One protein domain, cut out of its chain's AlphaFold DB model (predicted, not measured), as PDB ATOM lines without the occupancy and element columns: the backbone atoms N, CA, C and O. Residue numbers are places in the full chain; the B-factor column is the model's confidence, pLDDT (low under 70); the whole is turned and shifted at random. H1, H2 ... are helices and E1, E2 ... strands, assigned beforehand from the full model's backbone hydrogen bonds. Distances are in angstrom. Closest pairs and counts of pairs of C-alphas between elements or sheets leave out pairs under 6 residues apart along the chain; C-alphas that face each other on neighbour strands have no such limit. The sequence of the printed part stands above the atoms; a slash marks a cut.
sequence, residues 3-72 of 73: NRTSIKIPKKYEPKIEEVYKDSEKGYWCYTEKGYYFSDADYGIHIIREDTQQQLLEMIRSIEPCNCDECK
ATOM      1  N   ASN A   3     128.868 143.211 178.071       95.19
ATOM      2  CA  ASN A   3     128.574 144.637 177.902       95.19
ATOM      3  C   ASN A   3     127.114 144.902 178.271       95.19
ATOM      4  O   ASN A   3     126.204 144.620 177.495       95.19
ATOM      5  N   ARG A   4     126.905 145.456 179.465       95.44
ATOM      6  CA  ARG A   4     125.592 145.808 180.029       95.44
ATOM      7  C   ARG A   4     125.218 147.261 179.725       95.44
ATOM      8  O   ARG A   4     124.445 147.889 180.444       95.44
ATOM      9  N   THR A   5     125.792 147.817 178.662       92.75
ATOM     10  CA  THR A   5     125.541 149.173 178.172       92.75
ATOM     11  C   THR A   5     125.208 149.142 176.679       92.75
ATOM     12  O   THR A   5     125.323 148.115 176.015       92.75
ATOM     13  N   SER A   6     124.851 150.299 176.119       92.56
ATOM     14  CA  SER A   6     124.689 150.480 174.667       92.56
ATOM     15  C   SER A   6     125.965 150.992 173.977       92.56
ATOM     16  O   SER A   6     125.919 151.388 172.809       92.56
ATOM     17  N   ILE A   7     127.101 151.043 174.688       94.12
ATOM     18  CA  ILE A   7     128.359 151.587 174.166       94.12
ATOM     19  C   ILE A   7     128.930 150.643 173.108       94.12
ATOM     20  O   ILE A   7     129.095 149.444 173.334       94.12
ATOM     21  N   LYS A   8     129.288 151.208 171.951       95.25
ATOM     22  CA  LYS A   8     129.995 150.491 170.887       95.25
ATOM     23  C   LYS A   8     131.494 150.495 171.167       95.25
ATOM     24  O   LYS A   8     132.183 151.471 170.874       95.25
ATOM     25  N   ILE A   9     131.982 149.394 171.718       94.88
ATOM     26  CA  ILE A   9     133.406 149.169 171.958       94.88
ATOM     27  C   ILE A   9     134.084 148.807 170.626       94.88
ATOM     28  O   ILE A   9     133.544 148.001 169.866       94.88
ATOM     29  N   PRO A  10     135.251 149.381 170.281       94.94
ATOM     30  CA  PRO A  10     135.956 148.970 169.074       94.94
ATOM     31  C   PRO A  10     136.431 147.512 169.187       94.94
ATOM     32  O   PRO A  10     137.042 147.134 170.183       94.94
ATOM     33  N   LYS A  11     136.240 146.718 168.123       95.31
ATOM     34  CA  LYS A  11     136.529 145.266 168.077       95.31
ATOM     35  C   LYS A  11     137.929 144.864 168.555       95.31
ATOM     36  O   LYS A  11     138.093 143.813 169.157       95.31
ATOM     37  N   LYS A  12     138.925 145.725 168.324       96.75
ATOM     38  CA  LYS A  12     140.309 145.594 168.819       96.75
ATOM     39  C   LYS A  12     140.401 145.408 170.343       96.75
ATOM     40  O   LYS A  12     141.339 144.772 170.814       96.75
ATOM     41  N   TYR A  13     139.497 146.031 171.096       96.81
ATOM     42  CA  TYR A  13     139.553 146.113 172.556       96.81
ATOM     43  C   TYR A  13     138.541 145.201 173.248       96.81
ATOM     44  O   TYR A  13     138.765 144.855 174.398       96.81
ATOM     45  N   GLU A  14     137.486 144.753 172.555       96.31
ATOM     46  CA  GLU A  14     136.523 143.780 173.096       96.31
ATOM     47  C   GLU A  14     137.178 142.550 173.762       96.31
ATOM     48  O   GLU A  14     136.797 142.242 174.885       96.31
ATOM     49  N   PRO A  15     138.189 141.867 173.177       96.69
ATOM     50  CA  PRO A  15     138.805 140.703 173.825       96.69
ATOM     51  C   PRO A  15     139.718 141.053 175.013       96.69
ATOM     52  O   PRO A  15     140.296 140.153 175.607       96.69
ATOM     53  N   LYS A  16     139.903 142.341 175.324       96.94
ATOM     54  CA  LYS A  16     140.720 142.820 176.448       96.94
ATOM     55  C   LYS A  16     139.874 143.294 177.630       96.94
ATOM     56  O   LYS A  16     140.424 143.776 178.615       96.94
ATOM     57  N   ILE A  17     138.551 143.227 177.507       97.12
ATOM     58  CA  ILE A  17     137.590 143.754 178.473       97.12
ATOM     59  C   ILE A  17     136.732 142.607 178.992       97.12
ATOM     60  O   ILE A  17     136.098 141.888 178.214       97.12
ATOM     61  N   GLU A  18     136.707 142.458 180.308       97.19
ATOM     62  CA  GLU A  18     135.898 141.464 180.999       97.19
ATOM     63  C   GLU A  18     134.447 141.929 181.050       97.19
ATOM     64  O   GLU A  18     133.564 141.252 180.519       97.19
ATOM     65  N   GLU A  19     134.211 143.128 181.584       97.00
ATOM     66  CA  GLU A  19     132.875 143.681 181.789       97.00
ATOM     67  C   GLU A  19     132.845 145.199 181.562       97.00
ATOM     68  O   GLU A  19     133.761 145.925 181.951       97.00
ATOM     69  N   VAL A  20     131.753 145.690 180.969       97.12
ATOM     70  CA  VAL A  20     131.373 147.108 180.967       97.12
ATOM     71  C   VAL A  20     129.941 147.247 181.459       97.12
ATOM     72  O   VAL A  20     129.029 146.635 180.897       97.12
ATOM     73  N   TYR A  21     129.712 148.105 182.448       96.38
ATOM     74  CA  TYR A  21     128.367 148.439 182.914       96.38
ATOM     75  C   TYR A  21     128.253 149.914 183.297       96.38
ATOM     76  O   TYR A  21     129.242 150.638 183.401       96.38
ATOM     77  N   LYS A  22     127.015 150.378 183.476       95.00
ATOM     78  CA  LYS A  22     126.725 151.721 183.972       95.00
ATOM     79  C   LYS A  22     126.018 151.613 185.313       95.00
ATOM     80  O   LYS A  22     124.931 151.046 185.391       95.00
ATOM     81  N   ASP A  23     126.629 152.180 186.338       91.44
ATOM     82  CA  ASP A  23     125.994 152.413 187.625       91.44
ATOM     83  C   ASP A  23     125.169 153.709 187.542       91.44
ATOM     84  O   ASP A  23     125.628 154.726 187.011       91.44
ATOM     85  N   SER A  24     123.924 153.671 188.025       80.44
ATOM     86  CA  SER A  24     122.985 154.793 187.920       80.44
ATOM     87  C   SER A  24     123.445 156.049 188.659       80.44
ATOM     88  O   SER A  24     123.047 157.145 188.271       80.44
ATOM     89  N   GLU A  25     124.285 155.905 189.685       80.50
ATOM     90  CA  GLU A  25     124.795 157.010 190.500       80.50
ATOM     91  C   GLU A  25     126.279 157.296 190.238       80.50
ATOM     92  O   GLU A  25     126.743 158.411 190.470       80.50
ATOM     93  N   LYS A  26     127.033 156.302 189.750       80.12
ATOM     94  CA  LYS A  26     128.503 156.345 189.676       80.12
ATOM     95  C   LYS A  26     129.077 156.260 188.261       80.12
ATOM     96  O   LYS A  26     130.280 156.076 188.118       80.12
ATOM     97  N   GLY A  27     128.272 156.413 187.214       91.62
ATOM     98  CA  GLY A  27     128.779 156.480 185.840       91.62
ATOM     99  C   GLY A  27     129.144 155.112 185.257       91.62
ATOM    100  O   GLY A  27     128.526 154.099 185.580       91.62
ATOM    101  N   TYR A  28     130.101 155.085 184.336       95.56
ATOM    102  CA  TYR A  28     130.508 153.887 183.609       95.56
ATOM    103  C   TYR A  28     131.679 153.200 184.289       95.56
ATOM    104  O   TYR A  28     132.668 153.842 184.624       95.56
ATOM    105  N   TRP A  29     131.580 151.885 184.416       95.44
ATOM    106  CA  TRP A  29     132.623 151.022 184.940       95.44
ATOM    107  C   TRP A  29     133.109 150.089 183.840       95.44
ATOM    108  O   TRP A  29     132.309 149.600 183.036       95.44
ATOM    109  N   CYS A  30     134.415 149.850 183.804       95.94
ATOM    110  CA  CYS A  30     135.021 148.904 182.879       95.94
ATOM    111  C   CYS A  30     136.124 148.114 183.575       95.94
ATOM    112  O   CYS A  30     136.997 148.694 184.219       95.94
ATOM    113  N   TYR A  31     136.075 146.801 183.387       96.12
ATOM    114  CA  TYR A  31     137.001 145.815 183.923       96.12
ATOM    115  C   TYR A  31     137.787 145.222 182.758       96.12
ATOM    116  O   TYR A  31     137.201 144.832 181.745       96.12
ATOM    117  N   THR A  32     139.109 145.174 182.861       96.38
ATOM    118  CA  THR A  32     139.943 144.479 181.875       96.38
ATOM    119  C   THR A  32     139.906 142.974 182.092       96.38
ATOM    120  O   THR A  32     139.908 142.527 183.233       96.38
ATOM    121  N   GLU A  33     139.993 142.200 181.011       95.56
ATOM    122  CA  GLU A  33     140.343 140.778 181.110       95.56
ATOM    123  C   GLU A  33     141.712 140.612 181.786       95.56
ATOM    124  O   GLU A  33     142.589 141.483 181.703       95.56
ATOM    125  N   LYS A  34     141.931 139.449 182.401       93.38
ATOM    126  CA  LYS A  34     143.224 139.099 182.993       93.38
ATOM    127  C   LYS A  34     144.351 139.213 181.958       93.38
ATOM    128  O   LYS A  34     144.225 138.761 180.820       93.38
ATOM    129  N   GLY A  35     145.476 139.794 182.371       93.94
ATOM    130  CA  GLY A  35     146.619 140.061 181.496       93.94
ATOM    131  C   GLY A  35     146.547 141.399 180.761       93.94
ATOM    132  O   GLY A  35     147.380 141.643 179.892       93.94
ATOM    133  N   TYR A  36     145.606 142.280 181.106       95.25
ATOM    134  CA  TYR A  36     145.493 143.635 180.560       95.25
ATOM    135  C   TYR A  36     145.240 144.657 181.664       95.25
ATOM    136  O   TYR A  36     144.704 144.290 182.696       95.25
ATOM    137  N   TYR A  37     145.619 145.917 181.463       95.12
ATOM    138  CA  TYR A  37     145.363 147.020 182.398       95.12
ATOM    139  C   TYR A  37     145.173 148.338 181.637       95.12
ATOM    140  O   TYR A  37     145.520 148.421 180.458       95.12
ATOM    141  N   PHE A  38     144.640 149.368 182.297       93.75
ATOM    142  CA  PHE A  38     144.521 150.719 181.736       93.75
ATOM    143  C   PHE A  38     145.783 151.538 182.041       93.75
ATOM    144  O   PHE A  38     146.032 151.856 183.205       93.75
ATOM    145  N   SER A  39     146.581 151.891 181.025       90.56
ATOM    146  CA  SER A  39     147.867 152.579 181.235       90.56
ATOM    147  C   SER A  39     147.734 154.031 181.680       90.56
ATOM    148  O   SER A  39     148.596 154.531 182.394       90.56
ATOM    149  N   ASP A  40     146.653 154.692 181.269       84.69
ATOM    150  CA  ASP A  40     146.419 156.114 181.552       84.69
ATOM    151  C   ASP A  40     145.734 156.341 182.905       84.69
ATOM    152  O   ASP A  40     145.477 157.477 183.296       84.69
ATOM    153  N   ALA A  41     145.419 155.264 183.622       77.06
ATOM    154  CA  ALA A  41     144.900 155.350 184.970       77.06
ATOM    155  C   ALA A  41     146.061 155.333 185.969       77.06
ATOM    156  O   ALA A  41     146.989 154.528 185.837       77.06
ATOM    157  N   ASP A  42     145.995 156.200 186.983       63.91
ATOM    158  CA  ASP A  42     146.991 156.241 188.052       63.91
ATOM    159  C   ASP A  42     147.210 154.824 188.612       63.91
ATOM    160  O   ASP A  42     146.275 154.175 189.079       63.91
ATOM    161  N   TYR A  43     148.458 154.349 188.551       62.66
ATOM    162  CA  TYR A  43     148.923 153.030 189.014       62.66
ATOM    163  C   TYR A  43     148.566 151.800 188.168       62.66
ATOM    164  O   TYR A  43     148.789 150.682 188.630       62.66
ATOM    165  N   GLY A  44     148.114 151.960 186.922       64.31
ATOM    166  CA  GLY A  44     147.956 150.825 186.013       64.31
ATOM    167  C   GLY A  44     146.916 149.818 186.512       64.31
ATOM    168  O   GLY A  44     147.209 148.650 186.761       64.31
ATOM    169  N   ILE A  45     145.697 150.307 186.706       84.88
ATOM    170  CA  ILE A  45     144.596 149.563 187.322       84.88
ATOM    171  C   ILE A  45     143.839 148.703 186.303       84.88
ATOM    172  O   ILE A  45     143.767 149.014 185.114       84.88
ATOM    173  N   HIS A  46     143.236 147.621 186.794       92.69
ATOM    174  CA  HIS A  46     142.394 146.699 186.020       92.69
ATOM    175  C   HIS A  46     140.934 147.160 185.902       92.69
ATOM    176  O   HIS A  46     140.129 146.545 185.203       92.69
ATOM    177  N   ILE A  47     140.579 148.232 186.614       93.50
ATOM    178  CA  ILE A  47     139.211 148.727 186.747       93.50
ATOM    179  C   ILE A  47     139.242 150.242 186.649       93.50
ATOM    180  O   ILE A  47     139.955 150.880 187.413       93.50
ATOM    181  N   ILE A  48     138.436 150.818 185.767       93.69
ATOM    182  CA  ILE A  48     138.240 152.270 185.681       93.69
ATOM    183  C   ILE A  48     136.784 152.631 185.929       93.69
ATOM    184  O   ILE A  48     135.870 151.834 185.689       93.69
ATOM    185  N   ARG A  49     136.586 153.876 186.352       93.19
ATOM    186  CA  ARG A  49     135.280 154.511 186.456       93.19
ATOM    187  C   ARG A  49     135.339 155.871 185.775       93.19
ATOM    188  O   ARG A  49     136.142 156.704 186.173       93.19
ATOM    189  N   GLU A  50     134.421 156.111 184.847       93.75
ATOM    190  CA  GLU A  50     134.312 157.373 184.115       93.75
ATOM    191  C   GLU A  50     132.883 157.915 184.115       93.75
ATOM    192  O   GLU A  50     131.908 157.165 184.028       93.75
ATOM    193  N   ASP A  51     132.729 159.236 184.168       94.00
ATOM    194  CA  ASP A  51     131.403 159.864 184.229       94.00
ATOM    195  C   ASP A  51     130.703 159.881 182.865       94.00
ATOM    196  O   ASP A  51     129.471 159.824 182.772       94.00
ATOM    197  N   THR A  52     131.481 159.916 181.780       93.81
ATOM    198  CA  THR A  52     130.960 159.979 180.413       93.81
ATOM    199  C   THR A  52     131.403 158.792 179.565       93.81
ATOM    200  O   THR A  52     132.481 158.226 179.731       93.81
ATOM    201  N   GLN A  53     130.577 158.444 178.572       95.25
ATOM    202  CA  GLN A  53     130.921 157.423 177.579       95.25
ATOM    203  C   GLN A  53     132.194 157.795 176.801       95.25
ATOM    204  O   GLN A  53     132.938 156.909 176.387       95.25
ATOM    205  N   GLN A  54     132.428 159.089 176.563       95.56
ATOM    206  CA  GLN A  54     133.607 159.545 175.835       95.56
ATOM    207  C   GLN A  54     134.887 159.243 176.617       95.56
ATOM    208  O   GLN A  54     135.779 158.610 176.058       95.56
ATOM    209  N   GLN A  55     134.941 159.627 177.894       94.69
ATOM    210  CA  GLN A  55     136.084 159.350 178.767       94.69
ATOM    211  C   GLN A  55     136.347 157.847 178.877       94.69
ATOM    212  O   GLN A  55     137.475 157.401 178.692       94.69
ATOM    213  N   LEU A  56     135.293 157.039 179.043       95.38
ATOM    214  CA  LEU A  56     135.431 155.581 179.067       95.38
ATOM    215  C   LEU A  56     136.113 155.046 177.800       95.38
ATOM    216  O   LEU A  56     136.998 154.199 177.867       95.38
ATOM    217  N   LEU A  57     135.703 155.539 176.630       96.25
ATOM    218  CA  LEU A  57     136.281 155.128 175.351       96.25
ATOM    219  C   LEU A  57     137.717 155.624 175.159       96.25
ATOM    220  O   LEU A  57     138.479 154.975 174.445       96.25
ATOM    221  N   GLU A  58     138.084 156.762 175.742       95.44
ATOM    222  CA  GLU A  58     139.467 157.245 175.781       95.44
ATOM    223  C   GLU A  58     140.326 156.308 176.633       95.44
ATOM    224  O   GLU A  58     141.319 155.786 176.129       95.44
ATOM    225  N   MET A  59     139.867 155.950 177.830       94.81
ATOM    226  CA  MET A  59     140.571 155.008 178.700       94.81
ATOM    227  C   MET A  59     140.658 153.596 178.110       94.81
ATOM    228  O   MET A  59     141.709 152.972 178.134       94.81
ATOM    229  N   ILE A  60     139.608 153.086 177.460       95.62
ATOM    230  CA  ILE A  60     139.673 151.793 176.752       95.62
ATOM    231  C   ILE A  60     140.789 151.778 175.699       95.62
ATOM    232  O   ILE A  60     141.378 150.731 175.417       95.62
ATOM    233  N   ARG A  61     141.110 152.931 175.099       96.38
ATOM    234  CA  ARG A  61     142.176 152.998 174.099       96.38
ATOM    235  C   ARG A  61     143.571 152.851 174.694       96.38
ATOM    236  O   ARG A  61     144.443 152.431 173.928       96.38
ATOM    237  N   SER A  62     143.730 153.104 175.993       95.25
ATOM    238  CA  SER A  62     144.969 152.949 176.761       95.25
ATOM    239  C   SER A  62     145.156 151.540 177.342       95.25
ATOM    240  O   SER A  62     146.070 151.302 178.122       95.25
ATOM    241  N   ILE A  63     144.317 150.561 176.960       95.81
ATOM    242  CA  ILE A  63     144.501 149.181 177.425       95.81
ATOM    243  C   ILE A  63     145.778 148.559 176.841       95.81
ATOM    244  O   ILE A  63     145.870 148.299 175.627       95.81
ATOM    245  N   GLU A  64     146.686 148.183 177.738       94.88
ATOM    246  CA  GLU A  64     147.967 147.532 177.460       94.88
ATOM    247  C   GLU A  64     148.083 146.160 178.153       94.88
ATOM    248  O   GLU A  64     147.338 145.877 179.093       94.88
ATOM    249  N   PRO A  65     148.967 145.256 177.681       94.56
ATOM    250  CA  PRO A  65     149.229 143.982 178.352       94.56
ATOM    251  C   PRO A  65     149.812 144.179 179.758       94.56
ATOM    252  O   PRO A  65     150.812 144.871 179.925       94.56
ATOM    253  N   CYS A  66     149.226 143.527 180.759       92.69
ATOM    254  CA  CYS A  66     149.654 143.587 182.151       92.69
ATOM    255  C   CYS A  66     150.552 142.406 182.525       92.69
ATOM    256  O   CYS A  66     150.268 141.261 182.178       92.69
ATOM    257  N   ASN A  67     151.592 142.683 183.315       89.06
ATOM    258  CA  ASN A  67     152.476 141.683 183.919       89.06
ATOM    259  C   ASN A  67     152.528 141.822 185.454       89.06
ATOM    260  O   ASN A  67     153.556 141.515 186.069       89.06
ATOM    261  N   CYS A  68     151.459 142.321 186.082       87.25
ATOM    262  CA  CYS A  68     151.334 142.325 187.540       87.25
ATOM    263  C   CYS A  68     151.187 140.891 188.069       87.25
ATOM    264  O   CYS A  68     150.848 139.969 187.321       87.25
ATOM    265  N   ASP A  69     151.447 140.691 189.356       85.81
ATOM    266  CA  ASP A  69     151.412 139.351 189.942       85.81
ATOM    267  C   ASP A  69     150.003 138.747 189.918       85.81
ATOM    268  O   ASP A  69     149.866 137.564 189.630       85.81
ATOM    269  N   GLU A  70     148.954 139.562 190.059       82.50
ATOM    270  CA  GLU A  70     147.555 139.121 189.916       82.50
ATOM    271  C   GLU A  70     147.253 138.566 188.513       82.50
ATOM    272  O   GLU A  70     146.501 137.605 188.359       82.50
ATOM    273  N   CYS A  71     147.890 139.111 187.474       86.19
ATOM    274  CA  CYS A  71     147.733 138.632 186.102       86.19
ATOM    275  C   CYS A  71     148.574 137.392 185.777       86.19
ATOM    276  O   CYS A  71     148.291 136.723 184.782       86.19
ATOM    277  N   LYS A  72     149.587 137.064 186.589       78.69
ATOM    278  CA  LYS A  72     150.460 135.893 186.384       78.69
ATOM    279  C   LYS A  72     149.911 134.597 186.991       78.69
ATOM    280  O   LYS A  72     150.411 133.536 186.624       78.69
TER     281      LYS A  72
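AT A GLANCE: This is residues 3 to 72 of the 73 residues of an uncharacterized protein of Bacillus cereus MSX-D12 (UniProt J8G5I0). A small antiparallel sheet of three strands, E1, E2 and E4, has helix H1 over one face, running along the strands. Beyond one end of this sheet the short strands E3 and E5 pair as a second, two-stranded sheet, and the chain then runs out to the short helix H2 at one end of the longest axis. The printed part has 70 residues, with five named strands and two named helices in the order E1, E2, E3, E4, H1, E5, H2. The larger sheet has the order E1, E2, E4, and the class is mixed, helices and strands. The whole is compact, with a radius of gyration of the C-alphas of 11.3 A and spans of 33 by 24 by 17 A.

HOW THE PARTS SIT: Residues 3 to 16 hold no named element and are followed by E1, residues 17 to 23. E1 and E2, residues 27 to 32, form an antiparallel hairpin at 166 degrees, with N 21 and O 29 3.1 A apart and N 29 and O 21 2.8 A apart. E2 is the inner strand, and its other neighbour is E4, residues 47 to 50, antiparallel at 155 degrees, with N 28 and O 50 2.8 A apart. H1, residues 53 to 61, is on this sheet at a height of 8.7 A. It lies over E2 and only just over E4, on which 3 of its C-alphas fall, and it runs along the strands, at 15 degrees to E2 on the local plane. The closest C-alphas of H1 and E4 are those of Leu 56 and Glu 50, 5.5 A apart. E3, residues 36 to 38, and E5, residues 63 to 65, are antiparallel at 142 degrees, with N 37 and O 64 2.9 A apart. E1 and E3 are only just apart, at 8.2 A. H2, residues 69 to 72, is not on the larger sheet; its closest C-alpha to E3 is that of Cys 71, 7.8 A from that of Tyr 36. In H1 every O i to N i+4 pair is within hydrogen-bond range; H2 is too short for such a pair, and its one O i to N i+3 pair is within range.

IN THESE COORDINATES: E1 begins at C-alpha 17, (137.590, 143.754, 178.473), and is 17.1 A long. E2 measures 16.9 A, E3 7.2 A and E4 10.3 A. H1 runs 12.6 A from C-alpha 53 at (130.921, 157.423, 177.579). E5 measures 7.1 A, and H2, 5.1 A, ends at C-alpha 72, (150.460, 135.893, 186.384).

THE WHOLE: The two C-alphas farthest apart are those of Glu 25 and Lys 72, 33.5 A. The printed part has no cut and no long link; the link from E3 to E4, with 8 residues, is short and the others are tight. The mean pLDDT of the printed part is 91.6, and residues 42 to 44 are under 70.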